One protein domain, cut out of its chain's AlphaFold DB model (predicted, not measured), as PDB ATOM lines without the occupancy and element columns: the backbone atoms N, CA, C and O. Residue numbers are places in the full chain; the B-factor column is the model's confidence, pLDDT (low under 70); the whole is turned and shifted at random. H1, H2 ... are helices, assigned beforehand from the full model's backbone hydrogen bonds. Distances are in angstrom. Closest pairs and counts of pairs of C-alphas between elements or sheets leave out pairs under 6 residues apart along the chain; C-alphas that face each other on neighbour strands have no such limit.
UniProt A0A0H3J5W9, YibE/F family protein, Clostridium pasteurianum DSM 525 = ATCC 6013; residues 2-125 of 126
ATOM      1  N   SER A   2     300.782 170.077 298.629       85.50
ATOM      2  CA  SER A   2     301.654 171.090 299.253       85.50
ATOM      3  C   SER A   2     301.346 171.366 300.716       85.50
ATOM      4  O   SER A   2     302.252 171.297 301.537       85.50
ATOM      5  N   ILE A   3     300.077 171.606 301.047       88.44
ATOM      6  CA  ILE A   3     299.680 171.943 302.417       88.44
ATOM      7  C   ILE A   3     299.945 170.792 303.395       88.44
ATOM      8  O   ILE A   3     300.497 171.011 304.465       88.44
ATOM      9  N   SER A   4     299.634 169.555 302.996       89.00
ATOM     10  CA  SER A   4     299.839 168.362 303.818       89.00
ATOM     11  C   SER A   4     301.324 168.081 304.026       89.00
ATOM     12  O   SER A   4     301.741 167.883 305.159       89.00
ATOM     13  N   ILE A   5     302.136 168.146 302.961       88.06
ATOM     14  CA  ILE A   5     303.592 167.959 303.052       88.06
ATOM     15  C   ILE A   5     304.208 169.041 303.947       88.06
ATOM     16  O   ILE A   5     304.973 168.721 304.850       88.06
ATOM     17  N   ALA A   6     303.853 170.313 303.740       86.31
ATOM     18  CA  ALA A   6     304.363 171.414 304.554       86.31
ATOM     19  C   ALA A   6     303.979 171.256 306.034       86.31
ATOM     20  O   ALA A   6     304.842 171.387 306.900       86.31
ATOM     21  N   SER A   7     302.720 170.907 306.317       87.00
ATOM     22  CA  SER A   7     302.239 170.663 307.681       87.00
ATOM     23  C   SER A   7     302.979 169.504 308.344       87.00
ATOM     24  O   SER A   7     303.440 169.655 309.471       87.00
ATOM     25  N   SER A   8     303.154 168.374 307.652       88.56
ATOM     26  CA  SER A   8     303.889 167.226 308.194       88.56
ATOM     27  C   SER A   8     305.353 167.563 308.476       88.56
ATOM     28  O   SER A   8     305.868 167.201 309.528       88.56
ATOM     29  N   ILE A   9     306.035 168.283 307.578       85.88
ATOM     30  CA  ILE A   9     307.431 168.695 307.804       85.88
ATOM     31  C   ILE A   9     307.521 169.658 308.998       85.88
ATOM     32  O   ILE A   9     308.434 169.532 309.815       85.88
ATOM     33  N   GLN A  10     306.571 170.587 309.133       84.88
ATOM     34  CA  GLN A  10     306.519 171.509 310.266       84.88
ATOM     35  C   GLN A  10     306.287 170.776 311.590       84.88
ATOM     36  O   GLN A  10     306.998 171.026 312.558       84.88
ATOM     37  N   GLU A  11     305.344 169.840 311.629       83.94
ATOM     38  CA  GLU A  11     305.053 169.029 312.812       83.94
ATOM     39  C   GLU A  11     306.259 168.173 313.232       83.94
ATOM     40  O   GLU A  11     306.625 168.140 314.409       83.94
ATOM     41  N   ILE A  12     306.953 167.567 312.263       86.00
ATOM     42  CA  ILE A  12     308.192 166.807 312.492       86.00
ATOM     43  C   ILE A  12     309.285 167.700 313.094       86.00
ATOM     44  O   ILE A  12     309.973 167.287 314.029       86.00
ATOM     45  N   TYR A  13     309.437 168.926 312.593       81.19
ATOM     46  CA  TYR A  13     310.432 169.864 313.109       81.19
ATOM     47  C   TYR A  13     310.076 170.385 314.510       81.19
ATOM     48  O   TYR A  13     310.960 170.510 315.353       81.19
ATOM     49  N   ILE A  14     308.796 170.659 314.790       79.75
ATOM     50  CA  ILE A  14     308.333 171.075 316.126       79.75
ATOM     51  C   ILE A  14     308.583 169.962 317.153       79.75
ATOM     52  O   ILE A  14     309.023 170.245 318.267       79.75
ATOM     53  N   SER A  15     308.347 168.704 316.772       83.38
ATOM     54  CA  SER A  15     308.580 167.538 317.631       83.38
ATOM     55  C   SER A  15     310.072 167.289 317.894       83.38
ATOM     56  O   SER A  15     310.461 166.985 319.020       83.38
ATOM     57  N   ASN A  16     310.935 167.477 316.887       78.56
ATOM     58  CA  ASN A  16     312.386 167.322 317.018       78.56
ATOM     59  C   ASN A  16     313.163 168.484 316.363       78.56
ATOM     60  O   ASN A  16     313.690 168.341 315.256       78.56
ATOM     61  N   PRO A  17     313.363 169.610 317.077       69.81
ATOM     62  CA  PRO A  17     314.039 170.797 316.536       69.81
ATOM     63  C   PRO A  17     315.554 170.621 316.312       69.81
ATOM     64  O   PRO A  17     316.228 171.551 315.876       69.81
ATOM     65  N   LYS A  18     316.112 169.441 316.616       72.56
ATOM     66  CA  LYS A  18     317.511 169.074 316.328       72.56
ATOM     67  C   LYS A  18     317.696 168.386 314.970       72.56
ATOM     68  O   LYS A  18     318.832 168.088 314.612       72.56
ATOM     69  N   LEU A  19     316.611 168.101 314.244       74.56
ATOM     70  CA  LEU A  19     316.680 167.427 312.948       74.56
ATOM     71  C   LEU A  19     317.424 168.283 311.927       74.56
ATOM     72  O   LEU A  19     317.186 169.484 311.784       74.56
ATOM     73  N   THR A  20     318.316 167.641 311.178       78.06
ATOM     74  CA  THR A  20     319.026 168.317 310.092       78.06
ATOM     75  C   THR A  20     318.090 168.564 308.908       78.06
ATOM     76  O   THR A  20     317.188 167.773 308.629       78.06
ATOM     77  N   SER A  21     318.328 169.632 308.137       74.75
ATOM     78  CA  SER A  21     317.536 169.957 306.934       74.75
ATOM     79  C   SER A  21     317.426 168.775 305.959       74.75
ATOM     80  O   SER A  21     316.416 168.619 305.271       74.75
ATOM     81  N   LYS A  22     318.443 167.905 305.936       77.00
ATOM     82  CA  LYS A  22     318.493 166.688 305.119       77.00
ATOM     83  C   LYS A  22     317.485 165.627 305.577       77.00
ATOM     84  O   LYS A  22     316.845 165.007 304.735       77.00
ATOM     85  N   GLU A  23     317.309 165.449 306.883       82.50
ATOM     86  CA  GLU A  23     316.304 164.541 307.448       82.50
ATOM     87  C   GLU A  23     314.889 165.088 307.244       82.50
ATOM     88  O   GLU A  23     314.001 164.341 306.843       82.50
ATOM     89  N   LEU A  24     314.700 166.405 307.400       82.38
ATOM     90  CA  LEU A  24     313.434 167.078 307.086       82.38
ATOM     91  C   LEU A  24     313.031 166.889 305.619       82.38
ATOM     92  O   LEU A  24     311.878 166.580 305.319       82.38
ATOM     93  N   PHE A  25     313.993 167.046 304.705       84.12
ATOM     94  CA  PHE A  25     313.785 166.807 303.280       84.12
ATOM     95  C   PHE A  25     313.384 165.355 303.010       84.12
ATOM     96  O   PHE A  25     312.448 165.111 302.254       84.12
ATOM     97  N   ASN A  26     314.064 164.396 303.642       86.44
ATOM     98  CA  ASN A  26     313.794 162.978 303.431       86.44
ATOM     99  C   ASN A  26     312.408 162.579 303.965       86.44
ATOM    100  O   ASN A  26     311.675 161.855 303.295       86.44
ATOM    101  N   SER A  27     312.009 163.109 305.125       86.06
ATOM    102  CA  SER A  27     310.651 162.940 305.654       86.06
ATOM    103  C   SER A  27     309.593 163.567 304.746       86.06
ATOM    104  O   SER A  27     308.599 162.915 304.436       86.06
ATOM    105  N   GLY A  28     309.826 164.788 304.252       85.94
ATOM    106  CA  GLY A  28     308.947 165.441 303.278       85.94
ATOM    107  C   GLY A  28     308.776 164.635 301.993       85.94
ATOM    108  O   GLY A  28     307.658 164.468 301.501       85.94
ATOM    109  N   MET A  29     309.878 164.072 301.492       88.12
ATOM    110  CA  MET A  29     309.899 163.236 300.298       88.12
ATOM    111  C   MET A  29     309.141 161.924 300.507       88.12
ATOM    112  O   MET A  29     308.376 161.531 299.632       88.12
ATOM    113  N   ASN A  30     309.314 161.261 301.656       89.12
ATOM    114  CA  ASN A  30     308.602 160.021 301.978       89.12
ATOM    115  C   ASN A  30     307.089 160.251 302.074       89.12
ATOM    116  O   ASN A  30     306.330 159.575 301.386       89.12
ATOM    117  N   VAL A  31     306.652 161.268 302.827       89.31
ATOM    118  CA  VAL A  31     305.223 161.613 302.939       89.31
ATOM    119  C   VAL A  31     304.648 161.994 301.575       89.31
ATOM    120  O   VAL A  31     303.575 161.528 301.194       89.31
ATOM    121  N   GLY A  32     305.366 162.820 300.809       88.81
ATOM    122  CA  GLY A  32     304.943 163.217 299.470       88.81
ATOM    123  C   GLY A  32     304.859 162.042 298.493       88.81
ATOM    124  O   GLY A  32     303.930 161.994 297.688       88.81
ATOM    125  N   LYS A  33     305.775 161.073 298.589       88.31
ATOM    126  CA  LYS A  33     305.776 159.848 297.779       88.31
ATOM    127  C   LYS A  33     304.582 158.949 298.102       88.31
ATOM    128  O   LYS A  33     303.937 158.460 297.175       88.31
ATOM    129  N   ASP A  34     304.252 158.779 299.377       89.88
ATOM    130  CA  ASP A  34     303.084 157.993 299.790       89.88
ATOM    131  C   ASP A  34     301.788 158.644 299.291       89.88
ATOM    132  O   ASP A  34     300.946 157.994 298.665       89.88
ATOM    133  N   MET A  35     301.675 159.967 299.450       88.94
ATOM    134  CA  MET A  35     300.547 160.746 298.932       88.94
ATOM    135  C   MET A  35     300.433 160.673 297.405       88.94
ATOM    136  O   MET A  35     299.326 160.593 296.866       88.94
ATOM    137  N   MET A  36     301.570 160.709 296.705       89.44
ATOM    138  CA  MET A  36     301.626 160.552 295.256       89.44
ATOM    139  C   MET A  36     301.093 159.181 294.838       89.44
ATOM    140  O   MET A  36     300.335 159.122 293.876       89.44
ATOM    141  N   GLY A  37     301.427 158.102 295.553       87.94
ATOM    142  CA  GLY A  37     300.894 156.766 295.276       87.94
ATOM    143  C   GLY A  37     299.367 156.716 295.370       87.94
ATOM    144  O   GLY A  37     298.701 156.225 294.457       87.94
ATOM    145  N   THR A  38     298.796 157.301 296.427       89.56
ATOM    146  CA  THR A  38     297.337 157.369 296.605       89.56
ATOM    147  C   THR A  38     296.657 158.196 295.510       89.56
ATOM    148  O   THR A  38     295.669 157.746 294.934       89.56
ATOM    149  N   MET A  39     297.187 159.378 295.179       89.88
ATOM    150  CA  MET A  39     296.606 160.237 294.136       89.88
ATOM    151  C   MET A  39     296.811 159.681 292.726       89.88
ATOM    152  O   MET A  39     295.906 159.787 291.902       89.88
ATOM    153  N   ALA A  40     297.946 159.037 292.448       87.25
ATOM    154  CA  ALA A  40     298.185 158.355 291.182       87.25
ATOM    155  C   ALA A  40     297.166 157.233 290.966       87.25
ATOM    156  O   ALA A  40     296.608 157.140 289.879       87.25
ATOM    157  N   ASN A  41     296.850 156.444 291.997       90.00
ATOM    158  CA  ASN A  41     295.805 155.423 291.904       90.00
ATOM    159  C   ASN A  41     294.441 156.027 291.518       90.00
ATOM    160  O   ASN A  41     293.754 155.513 290.635       90.00
ATOM    161  N   THR A  42     294.072 157.164 292.115       91.75
ATOM    162  CA  THR A  42     292.850 157.893 291.743       91.75
ATOM    163  C   THR A  42     292.898 158.416 290.304       91.75
ATOM    164  O   THR A  42     291.911 158.286 289.584       91.75
ATOM    165  N   LEU A  43     294.028 158.975 289.856       88.50
ATOM    166  CA  LEU A  43     294.184 159.474 288.486       88.50
ATOM    167  C   LEU A  43     294.163 158.359 287.445       88.50
ATOM    168  O   LEU A  43     293.550 158.528 286.397       88.50
ATOM    169  N   ILE A  44     294.784 157.217 287.734       87.50
ATOM    170  CA  ILE A  44     294.744 156.033 286.871       87.50
ATOM    171  C   ILE A  44     293.297 155.574 286.700       87.50
ATOM    172  O   ILE A  44     292.867 155.309 285.576       87.50
ATOM    173  N   LEU A  45     292.523 155.526 287.790       90.69
ATOM    174  CA  LEU A  45     291.106 155.179 287.730       90.69
ATOM    175  C   LEU A  45     290.300 156.209 286.922       90.69
ATOM    176  O   LEU A  45     289.505 155.822 286.069       90.69
ATOM    177  N   ALA A  46     290.535 157.505 287.142       89.69
ATOM    178  CA  ALA A  46     289.877 158.581 286.401       89.69
ATOM    179  C   ALA A  46     290.198 158.529 284.895       89.69
ATOM    180  O   ALA A  46     289.291 158.598 284.068       89.69
ATOM    181  N   PHE A  47     291.470 158.332 284.540       84.56
ATOM    182  CA  PHE A  47     291.930 158.193 283.158       84.56
ATOM    183  C   PHE A  47     291.359 156.943 282.488       84.56
ATOM    184  O   PHE A  47     290.911 157.001 281.345       84.56
ATOM    185  N   THR A  48     291.318 155.819 283.205       89.75
ATOM    186  CA  THR A  48     290.694 154.587 282.710       89.75
ATOM    187  C   THR A  48     289.201 154.806 282.456       89.75
ATOM    188  O   THR A  48     288.695 154.407 281.410       89.75
ATOM    189  N   GLY A  49     288.499 155.493 283.363       89.69
ATOM    190  CA  GLY A  49     287.089 155.853 283.194       89.69
ATOM    191  C   GLY A  49     286.829 156.752 281.978       89.69
ATOM    192  O   GLY A  49     285.914 156.477 281.204       89.69
ATOM    193  N   SER A  50     287.660 157.778 281.768       86.31
ATOM    194  CA  SER A  50     287.608 158.635 280.570       86.31
ATOM    195  C   SER A  50     287.908 157.836 279.291       86.31
ATOM    196  O   SER A  50     287.161 157.909 278.315       86.31
ATOM    197  N   SER A  51     288.911 156.956 279.324       86.06
ATOM    198  CA  SER A  51     289.269 156.100 278.186       86.06
ATOM    199  C   SER A  51     288.128 155.157 277.783       86.06
ATOM    200  O   SER A  51     287.912 154.922 276.595       86.06
ATOM    201  N   LEU A  52     287.352 154.641 278.746       90.50
ATOM    202  CA  LEU A  52     286.151 153.845 278.458       90.50
ATOM    203  C   LEU A  52     285.076 154.664 277.735       90.50
ATOM    204  O   LEU A  52     284.448 154.159 276.802       90.50
ATOM    205  N   ASN A  53     284.873 155.922 278.136       87.06
ATOM    206  CA  ASN A  53     283.957 156.829 277.446       87.06
ATOM    207  C   ASN A  53     284.406 157.052 275.995       87.06
ATOM    208  O   ASN A  53     283.618 156.893 275.065       87.06
ATOM    209  N   MET A  54     285.700 157.296 275.796       83.75
ATOM    210  CA  MET A  54     286.288 157.467 274.472       83.75
ATOM    211  C   MET A  54     286.108 156.225 273.585       83.75
ATOM    212  O   MET A  54     285.721 156.350 272.422       83.75
ATOM    213  N   ILE A  55     286.300 155.020 274.136       84.31
ATOM    214  CA  ILE A  55     286.023 153.750 273.439       84.31
ATOM    215  C   ILE A  55     284.544 153.651 273.037       84.31
ATOM    216  O   ILE A  55     284.243 153.249 271.911       84.31
ATOM    217  N   MET A  56     283.616 154.048 273.914       87.06
ATOM    218  CA  MET A  56     282.181 154.054 273.604       87.06
ATOM    219  C   MET A  56     281.856 155.003 272.438       87.06
ATOM    220  O   MET A  56     281.108 154.629 271.533       87.06
ATOM    221  N   VAL A  57     282.441 156.205 272.419       81.94
ATOM    222  CA  VAL A  57     282.250 157.193 271.342       81.94
ATOM    223  C   VAL A  57     282.781 156.669 270.006       81.94
ATOM    224  O   VAL A  57     282.078 156.760 268.999       81.94
ATOM    225  N   ILE A  58     283.973 156.062 269.996       77.94
ATOM    226  CA  ILE A  58     284.552 155.428 268.797       77.94
ATOM    227  C   ILE A  58     283.601 154.367 268.238       77.94
ATOM    228  O   ILE A  58     283.325 154.351 267.037       77.94
ATOM    229  N   TYR A  59     283.065 153.510 269.109       82.44
ATOM    230  CA  TYR A  59     282.132 152.459 268.710       82.44
ATOM    231  C   TYR A  59     280.809 153.026 268.172       82.44
ATOM    232  O   TYR A  59     280.299 152.553 267.157       82.44
ATOM    233  N   SER A  60     280.261 154.062 268.816       82.94
ATOM    234  CA  SER A  60     278.976 154.658 268.431       82.94
ATOM    235  C   SER A  60     279.032 155.390 267.094       82.94
ATOM    236  O   SER A  60     278.070 155.327 266.331       82.94
ATOM    237  N   TYR A  61     280.114 156.115 266.812       73.81
ATOM    238  CA  TYR A  61     280.168 156.979 265.637       73.81
ATOM    239  C   TYR A  61     280.736 156.292 264.379       73.81
ATOM    240  O   TYR A  61     280.674 156.893 263.310       73.81
ATOM    241  N   ASN A  62     281.270 155.059 264.460       69.81
ATOM    242  CA  ASN A  62     281.899 154.325 263.334       69.81
ATOM    243  C   ASN A  62     282.949 155.142 262.540       69.81
ATOM    244  O   ASN A  62     283.337 154.775 261.430       69.81
ATOM    245  N   VAL A  63     283.413 156.265 263.091       64.06
ATOM    246  CA  VAL A  63     284.401 157.138 262.458       64.06
ATOM    247  C   VAL A  63     285.782 156.552 262.640       64.06
ATOM    248  O   VAL A  63     286.105 155.940 263.658       64.06
ATOM    249  N   ASN A  64     286.613 156.780 261.631       68.56
ATOM    250  CA  ASN A  64     287.984 156.314 261.623       68.56
ATOM    251  C   ASN A  64     288.748 156.888 262.834       68.56
ATOM    252  O   ASN A  64     288.660 158.085 263.111       68.56
ATOM    253  N   PHE A  65     289.521 156.050 263.534       66.88
ATOM    254  CA  PHE A  65     290.259 156.404 264.759       66.88
ATOM    255  C   PHE A  65     291.149 157.649 264.571       66.88
ATOM    256  O   PHE A  65     291.306 158.466 265.476       66.88
ATOM    257  N   ILE A  66     291.667 157.836 263.351       71.38
ATOM    258  CA  ILE A  66     292.463 158.998 262.937       71.38
ATOM    259  C   ILE A  66     291.658 160.309 262.985       71.38
ATOM    260  O   ILE A  66     292.196 161.346 263.362       71.38
ATOM    261  N   GLN A  67     290.373 160.287 262.623       76.06
ATOM    262  CA  GLN A  67     289.532 161.486 262.623       76.06
ATOM    263  C   GLN A  67     289.164 161.921 264.043       76.06
ATOM    264  O   GLN A  67     289.105 163.114 264.323       76.06
ATOM    265  N   LEU A  68     288.987 160.955 264.946       75.62
ATOM    266  CA  LEU A  68     288.728 161.215 266.357       75.62
ATOM    267  C   LEU A  68     289.967 161.785 267.072       75.62
ATOM    268  O   LEU A  68     289.850 162.725 267.846       75.62
ATOM    269  N   MET A  69     291.161 161.266 266.770       73.56
ATOM    270  CA  MET A  69     292.429 161.800 267.298       73.56
ATOM    271  C   MET A  69     292.717 163.236 266.840       73.56
ATOM    272  O   MET A  69     293.316 164.003 267.585       73.56
ATOM    273  N   ASN A  70     292.257 163.617 265.643       79.38
ATOM    274  CA  ASN A  70     292.370 164.988 265.131       79.38
ATOM    275  C   ASN A  70     291.383 165.976 265.774       79.38
ATOM    276  O   ASN A  70     291.432 167.161 265.459       79.38
ATOM    277  N   MET A  71     290.474 165.524 266.645       81.88
ATOM    278  CA  MET A  71     289.595 166.439 267.368       81.88
ATOM    279  C   MET A  71     290.354 167.132 268.500       81.88
ATOM    280  O   MET A  71     290.986 166.485 269.341       81.88
ATOM    281  N   ASP A  72     290.196 168.454 268.578       84.88
ATOM    282  CA  ASP A  72     290.800 169.284 269.626       84.88
ATOM    283  C   ASP A  72     290.444 168.787 271.035       84.88
ATOM    284  O   ASP A  72     291.291 168.762 271.924       84.88
ATOM    285  N   MET A  73     289.205 168.317 271.225       82.06
ATOM    286  CA  MET A  73     288.715 167.778 272.499       82.06
ATOM    287  C   MET A  73     289.575 166.611 273.006       82.06
ATOM    288  O   MET A  73     290.004 166.621 274.158       82.06
ATOM    289  N   VAL A  74     289.875 165.647 272.133       83.31
ATOM    290  CA  VAL A  74     290.685 164.467 272.471       83.31
ATOM    291  C   VAL A  74     292.123 164.871 272.781       83.31
ATOM    292  O   VAL A  74     292.711 164.410 273.760       83.31
ATOM    293  N   SER A  75     292.685 165.768 271.969       86.81
ATOM    294  CA  SER A  75     294.049 166.265 272.164       86.81
ATOM    295  C   SER A  75     294.213 166.963 273.518       86.81
ATOM    296  O   SER A  75     295.177 166.700 274.239       86.81
ATOM    297  N   ILE A  76     293.254 167.813 273.897       88.50
ATOM    298  CA  ILE A  76     293.259 168.521 275.185       88.50
ATOM    299  C   ILE A  76     293.162 167.537 276.353       88.50
ATOM    300  O   ILE A  76     293.900 167.681 277.327       88.50
ATOM    301  N   GLU A  77     292.297 166.528 276.261       83.50
ATOM    302  CA  GLU A  77     292.088 165.550 277.333       83.50
ATOM    303  C   GLU A  77     293.351 164.722 277.609       83.50
ATOM    304  O   GLU A  77     293.771 164.581 278.763       83.50
ATOM    305  N   ILE A  78     294.034 164.271 276.552       84.31
ATOM    306  CA  ILE A  78     295.305 163.543 276.675       84.31
ATOM    307  C   ILE A  78     296.387 164.437 277.292       84.31
ATOM    308  O   ILE A  78     297.060 164.029 278.244       84.31
ATOM    309  N   ILE A  79     296.553 165.667 276.791       90.25
ATOM    310  CA  ILE A  79     297.557 166.608 277.313       90.25
ATOM    311  C   ILE A  79     297.287 166.926 278.786       90.25
ATOM    312  O   ILE A  79     298.225 166.966 279.586       90.25
ATOM    313  N   GLN A  80     296.024 167.125 279.168       86.88
ATOM    314  CA  GLN A  80     295.643 167.441 280.541       86.88
ATOM    315  C   GLN A  80     295.898 166.260 281.488       86.88
ATOM    316  O   GLN A  80     296.462 166.466 282.565       86.88
ATOM    317  N   GLY A  81     295.578 165.027 281.079       86.62
ATOM    318  CA  GLY A  81     295.852 163.820 281.868       86.62
ATOM    319  C   GLY A  81     297.349 163.559 282.075       86.62
ATOM    320  O   GLY A  81     297.796 163.284 283.197       86.62
ATOM    321  N   LEU A  82     298.148 163.718 281.015       87.94
ATOM    322  CA  LEU A  82     299.609 163.600 281.083       87.94
ATOM    323  C   LEU A  82     300.219 164.692 281.966       87.94
ATOM    324  O   LEU A  82     301.012 164.399 282.865       87.94
ATOM    325  N   THR A  83     299.817 165.945 281.751       91.50
ATOM    326  CA  THR A  83     300.332 167.094 282.506       91.50
ATOM    327  C   THR A  83     299.968 166.995 283.980       91.50
ATOM    328  O   THR A  83     300.827 167.229 284.824       91.50
ATOM    329  N   GLY A  84     298.739 166.592 284.316       86.00
ATOM    330  CA  GLY A  84     298.315 166.404 285.705       86.00
ATOM    331  C   GLY A  84     299.166 165.368 286.442       86.00
ATOM    332  O   GLY A  84     299.602 165.606 287.569       86.00
ATOM    333  N   SER A  85     299.485 164.256 285.778       83.19
ATOM    334  CA  SER A  85     300.320 163.194 286.351       83.19
ATOM    335  C   SER A  85     301.778 163.635 286.530       83.19
ATOM    336  O   SER A  85     302.373 163.425 287.590       83.19
ATOM    337  N   LEU A  86     302.353 164.303 285.527       88.50
ATOM    338  CA  LEU A  86     303.716 164.839 285.599       88.50
ATOM    339  C   LEU A  86     303.841 165.952 286.644       88.50
ATOM    340  O   LEU A  86     304.817 165.986 287.393       88.50
ATOM    341  N   ALA A  87     302.843 166.832 286.742       88.06
ATOM    342  CA  ALA A  87     302.821 167.919 287.714       88.06
ATOM    343  C   ALA A  87     302.958 167.385 289.141       88.06
ATOM    344  O   ALA A  87     303.731 167.932 289.922       88.06
ATOM    345  N   ILE A  88     302.280 166.286 289.468       87.25
ATOM    346  CA  ILE A  88     302.373 165.635 290.778       87.25
ATOM    347  C   ILE A  88     303.799 165.156 291.069       87.25
ATOM    348  O   ILE A  88     304.332 165.448 292.141       87.25
ATOM    349  N   ILE A  89     304.422 164.475 290.104       86.12
ATOM    350  CA  ILE A  89     305.791 163.950 290.225       86.12
ATOM    351  C   ILE A  89     306.781 165.083 290.494       86.12
ATOM    352  O   ILE A  89     307.642 164.952 291.360       86.12
ATOM    353  N   PHE A  90     306.649 166.205 289.785       87.75
ATOM    354  CA  PHE A  90     307.520 167.366 289.975       87.75
ATOM    355  C   PHE A  90     307.208 168.155 291.250       87.75
ATOM    356  O   PHE A  90     308.106 168.721 291.867       87.75
ATOM    357  N   THR A  91     305.952 168.172 291.685       87.75
ATOM    358  CA  THR A  91     305.500 168.951 292.844       87.75
ATOM    359  C   THR A  91     306.134 168.458 294.149       87.75
ATOM    360  O   THR A  91     306.608 169.271 294.940       87.75
ATOM    361  N   VAL A  92     306.223 167.141 294.369       87.62
ATOM    362  CA  VAL A  92     306.800 166.544 295.594       87.62
ATOM    363  C   VAL A  92     308.254 166.975 295.883       87.62
ATOM    364  O   VAL A  92     308.507 167.468 296.991       87.62
ATOM    365  N   PRO A  93     309.220 166.837 294.950       86.19
ATOM    366  CA  PRO A  93     310.598 167.254 295.189       86.19
ATOM    367  C   PRO A  93     310.727 168.771 295.338       86.19
ATOM    368  O   PRO A  93     311.490 169.224 296.193       86.19
ATOM    369  N   ILE A  94     309.953 169.554 294.575       87.88
ATOM    370  CA  ILE A  94     309.944 171.022 294.670       87.88
ATOM    371  C   ILE A  94     309.500 171.462 296.069       87.88
ATOM    372  O   ILE A  94     310.200 172.237 296.721       87.88
ATOM    373  N   ILE A  95     308.376 170.939 296.568       87.25
ATOM    374  CA  ILE A  95     307.866 171.305 297.897       87.25
ATOM    375  C   ILE A  95     308.816 170.836 298.993       87.25
ATOM    376  O   ILE A  95     309.111 171.615 299.894       87.25
ATOM    377  N   SER A  96     309.313 169.596 298.926       85.50
ATOM    378  CA  SER A  96     310.232 169.076 299.950       85.50
ATOM    379  C   SER A  96     311.498 169.923 300.044       85.50
ATOM    380  O   SER A  96     311.974 170.204 301.144       85.50
ATOM    381  N   PHE A  97     312.018 170.382 298.902       85.25
ATOM    382  CA  PHE A  97     313.178 171.268 298.853       85.25
ATOM    383  C   PHE A  97     312.884 172.638 299.477       85.25
ATOM    384  O   PHE A  97     313.645 173.109 300.322       85.25
ATOM    385  N   ILE A  98     311.762 173.259 299.100       84.50
ATOM    386  CA  ILE A  98     311.348 174.565 299.631       84.50
ATOM    387  C   ILE A  98     311.108 174.483 301.143       84.50
ATOM    388  O   ILE A  98     311.644 175.295 301.895       84.50
ATOM    389  N   ALA A  99     310.359 173.479 301.602       81.25
ATOM    390  CA  ALA A  99     310.006 173.304 303.007       81.25
ATOM    391  C   ALA A  99     311.235 173.021 303.885       81.25
ATOM    392  O   ALA A  99     311.386 173.635 304.939       81.25
ATOM    393  N   SER A 100     312.157 172.168 303.424       80.31
ATOM    394  CA  SER A 100     313.429 171.896 304.113       80.31
ATOM    395  C   SER A 100     314.285 173.153 304.302       80.31
ATOM    396  O   SER A 100     315.002 173.262 305.296       80.31
ATOM    397  N   LYS A 101     314.204 174.117 303.376       78.69
ATOM    398  CA  LYS A 101     314.987 175.359 303.431       78.69
ATOM    399  C   LYS A 101     314.303 176.468 304.240       78.69
ATOM    400  O   LYS A 101     314.987 177.182 304.963       78.69
ATOM    401  N   ILE A 102     312.979 176.598 304.127       79.88
ATOM    402  CA  ILE A 102     312.183 177.663 304.764       79.88
ATOM    403  C   ILE A 102     311.882 177.383 306.242       79.88
ATOM    404  O   ILE A 102     311.927 178.302 307.056       79.88
ATOM    405  N   ILE A 103     311.565 176.139 306.615       74.81
ATOM    406  CA  ILE A 103     311.162 175.824 307.998       74.81
ATOM    407  C   ILE A 103     312.276 176.125 309.013       74.81
ATOM    408  O   ILE A 103     311.976 176.768 310.020       74.81
ATOM    409  N   PRO A 104     313.554 175.767 308.764       69.81
ATOM    410  CA  PRO A 104     314.635 176.161 309.655       69.81
ATOM    411  C   PRO A 104     314.727 177.682 309.805       69.81
ATOM    412  O   PRO A 104     314.781 178.163 310.931       69.81
ATOM    413  N   SER A 105     314.681 178.452 308.708       67.44
ATOM    414  CA  SER A 105     314.797 179.916 308.783       67.44
ATOM    415  C   SER A 105     313.638 180.567 309.542       67.44
ATOM    416  O   SER A 105     313.879 181.463 310.343       67.44
ATOM    417  N   LEU A 106     312.403 180.084 309.363       68.00
ATOM    418  CA  LEU A 106     311.225 180.626 310.056       68.00
ATOM    419  C   LEU A 106     311.237 180.354 311.565       68.00
ATOM    420  O   LEU A 106     310.785 181.187 312.348       68.00
ATOM    421  N   LEU A 107     311.748 179.196 311.992       66.62
ATOM    422  CA  LEU A 107     311.802 178.855 313.416       66.62
ATOM    423  C   LEU A 107     312.972 179.504 314.156       66.62
ATOM    424  O   LEU A 107     312.834 179.766 315.351       66.62
ATOM    425  N   PHE A 108     314.070 179.832 313.466       64.56
ATOM    426  CA  PHE A 108     315.114 180.698 314.025       64.56
ATOM    427  C   PHE A 108     314.604 182.125 314.274       64.56
ATOM    428  O   PHE A 108     314.864 182.673 315.345       64.56
ATOM    429  N   GLU A 109     313.826 182.691 313.349       66.75
ATOM    430  CA  GLU A 109     313.232 184.027 313.499       66.75
ATOM    431  C   GLU A 109     312.237 184.070 314.673       66.75
ATOM    432  O   GLU A 109     312.381 184.882 315.586       66.75
ATOM    433  N   ASN A 110     311.315 183.104 314.748       67.19
ATOM    434  CA  ASN A 110     310.324 183.031 315.829       67.19
ATOM    435  C   ASN A 110     310.967 182.774 317.214       67.19
ATOM    436  O   ASN A 110     310.593 183.380 318.215       67.19
ATOM    437  N   ARG A 111     312.016 181.937 317.296       63.12
ATOM    438  CA  ARG A 111     312.810 181.771 318.535       63.12
ATOM    439  C   ARG A 111     313.458 183.080 318.989       63.12
ATOM    440  O   ARG A 111     313.546 183.304 320.194       63.12
ATOM    441  N   SER A 112     313.923 183.912 318.059       61.81
ATOM    442  CA  SER A 112     314.558 185.193 318.387       61.81
ATOM    443  C   SER A 112     313.554 186.237 318.886       61.81
ATOM    444  O   SER A 112     313.862 186.963 319.830       61.81
ATOM    445  N   GLU A 113     312.330 186.247 318.354       65.69
ATOM    446  CA  GLU A 113     311.234 187.090 318.850       65.69
ATOM    447  C   GLU A 113     310.786 186.692 320.261       65.69
ATOM    448  O   GLU A 113     310.679 187.551 321.136       65.69
ATOM    449  N   ILE A 114     310.587 185.394 320.519       67.75
ATOM    450  CA  ILE A 114     310.138 184.911 321.835       67.75
ATOM    451  C   ILE A 114     311.176 185.236 322.919       67.75
ATOM    452  O   ILE A 114     310.804 185.718 323.985       67.75
ATOM    453  N   VAL A 115     312.471 185.025 322.647       69.44
ATOM    454  CA  VAL A 115     313.550 185.319 323.610       69.44
ATOM    455  C   VAL A 115     313.679 186.824 323.868       69.44
ATOM    456  O   VAL A 115     313.804 187.233 325.023       69.44
ATOM    457  N   ASN A 116     313.595 187.659 322.828       66.38
ATOM    458  CA  ASN A 116     313.638 189.116 322.988       66.38
ATOM    459  C   ASN A 116     312.427 189.649 323.764       66.38
ATOM    460  O   ASN A 116     312.586 190.534 324.600       66.38
ATOM    461  N   ASN A 117     311.233 189.093 323.543       68.19
ATOM    462  CA  ASN A 117     310.034 189.527 324.254       68.19
ATOM    463  C   ASN A 117     310.053 189.108 325.734       68.19
ATOM    464  O   ASN A 117     309.657 189.900 326.581       68.19
ATOM    465  N   THR A 118     310.585 187.923 326.066       63.16
ATOM    466  CA  THR A 118     310.764 187.502 327.471       63.16
ATOM    467  C   THR A 118     311.782 188.354 328.229       63.16
ATOM    468  O   THR A 118     311.540 188.715 329.374       63.16
ATOM    469  N   LEU A 119     312.889 188.746 327.585       63.84
ATOM    470  CA  LEU A 119     313.882 189.630 328.206       63.84
ATOM    471  C   LEU A 119     313.329 191.043 328.438       63.84
ATOM    472  O   LEU A 119     313.710 191.693 329.404       63.84
ATOM    473  N   ASN A 120     312.425 191.518 327.580       61.31
ATOM    474  CA  ASN A 120     311.836 192.849 327.715       61.31
ATOM    475  C   ASN A 120     310.739 192.896 328.796       61.31
ATOM    476  O   ASN A 120     310.602 193.899 329.488       61.31
ATOM    477  N   THR A 121     310.000 191.797 328.999       60.38
ATOM    478  CA  THR A 121     309.008 191.687 330.085       60.38
ATOM    479  C   THR A 121     309.627 191.579 331.481       60.38
ATOM    480  O   THR A 121     308.976 191.960 332.450       60.38
ATOM    481  N   ASP A 122     310.874 191.114 331.599       60.28
ATOM    482  CA  ASP A 122     311.593 191.079 332.883       60.28
ATOM    483  C   ASP A 122     312.169 192.460 333.275       60.28
ATOM    484  O   ASP A 122     312.370 192.736 334.459       60.28
ATOM    485  N   ILE A 123     312.398 193.351 332.301       59.66
ATOM    486  CA  ILE A 123     312.945 194.706 332.515       59.66
ATOM    487  C   ILE A 123     311.839 195.728 332.837       59.66
ATOM    488  O   ILE A 123     312.092 196.664 333.587       59.66
ATOM    489  N   ASP A 124     310.618 195.549 332.323       58.38
ATOM    490  CA  ASP A 124     309.472 196.445 332.593       58.38
ATOM    491  C   ASP A 124     308.786 196.171 333.951       58.38
ATOM    492  O   ASP A 124     307.949 196.943 334.412       58.38
ATOM    493  N   ASN A 125     309.142 195.065 334.616       57.72
ATOM    494  CA  ASN A 125     308.544 194.638 335.885       57.72
ATOM    495  C   ASN A 125     309.513 194.731 337.088       57.72
ATOM    496  O   ASN A 125     309.290 194.058 338.097       57.72
TER     497      ASN A 125
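AT A GLANCE: This is residues 2 to 125 of the 126 residues of the protein "YibE/F family protein" of Clostridium pasteurianum DSM 525 = ATCC 6013 (UniProt A0A0H3J5W9). Two long helices, H4 and H2, run side by side in opposite directions as a slender rod, and short H1 packs on both near the beginning of H2. Tiny H3 sits at the far turn between H2 and H4, while residues 108 to 125 stick out at the other end. The printed part has 124 residues with four named helices, H1 to H4 in order, and no named strand; it is all helix. It is extended, with a radius of gyration of the C-alphas of 24.0 A and spans of 86 by 25 by 18 A.

IN THESE COORDINATES: Find C-alpha 72 at (290.800, 169.284, 269.626); from there H4, residues 72 to 123, runs 71.4 A to C-alpha 123 at (312.945, 194.706, 332.515), with a kink of 30 degrees near residue 90. H2, residues 21 to 61, measures 57.2 A. H1 holds residues 2 to 15 and spans 20.0 A from C-alpha 2 at (301.654, 171.090, 299.253). H3 is residues 65 to 69, 6.3 A.

HOW THE PARTS SIT: H1, H2 and H4 form an up and down bundle, each helix running against the one before it. H4 touches H2 with residues 81 to 104 alone, at a shallow tilt of 25 degrees; the closest C-alphas, of Gly 28 and Ser 96, are 5.1 A apart. H1 and H2 are a helical hairpin that touches closest at the C-alphas of Ile 9 and Gly 28, 5.8 A. H1 also touches H4, the same way, with the C-alphas of Ala 6 and Ala 99 closest at 6.1 A. H3 is close to H2 but not clearly touching, with the C-alphas of Ile 58 and Phe 65 closest at 7.1 A. Every O i to N i+4 pair is within hydrogen-bond range in H1, H2 and H3, and 44 of 48 are in H4.

THE WHOLE: The C-alphas of Asn 62 and Asn 125, the two farthest apart, are 87.2 A apart. The printed part has no cut, and its three links are tight. Look for pLDDT under 70 at residue 17, residues 62 to 65 and residues 104 to 125.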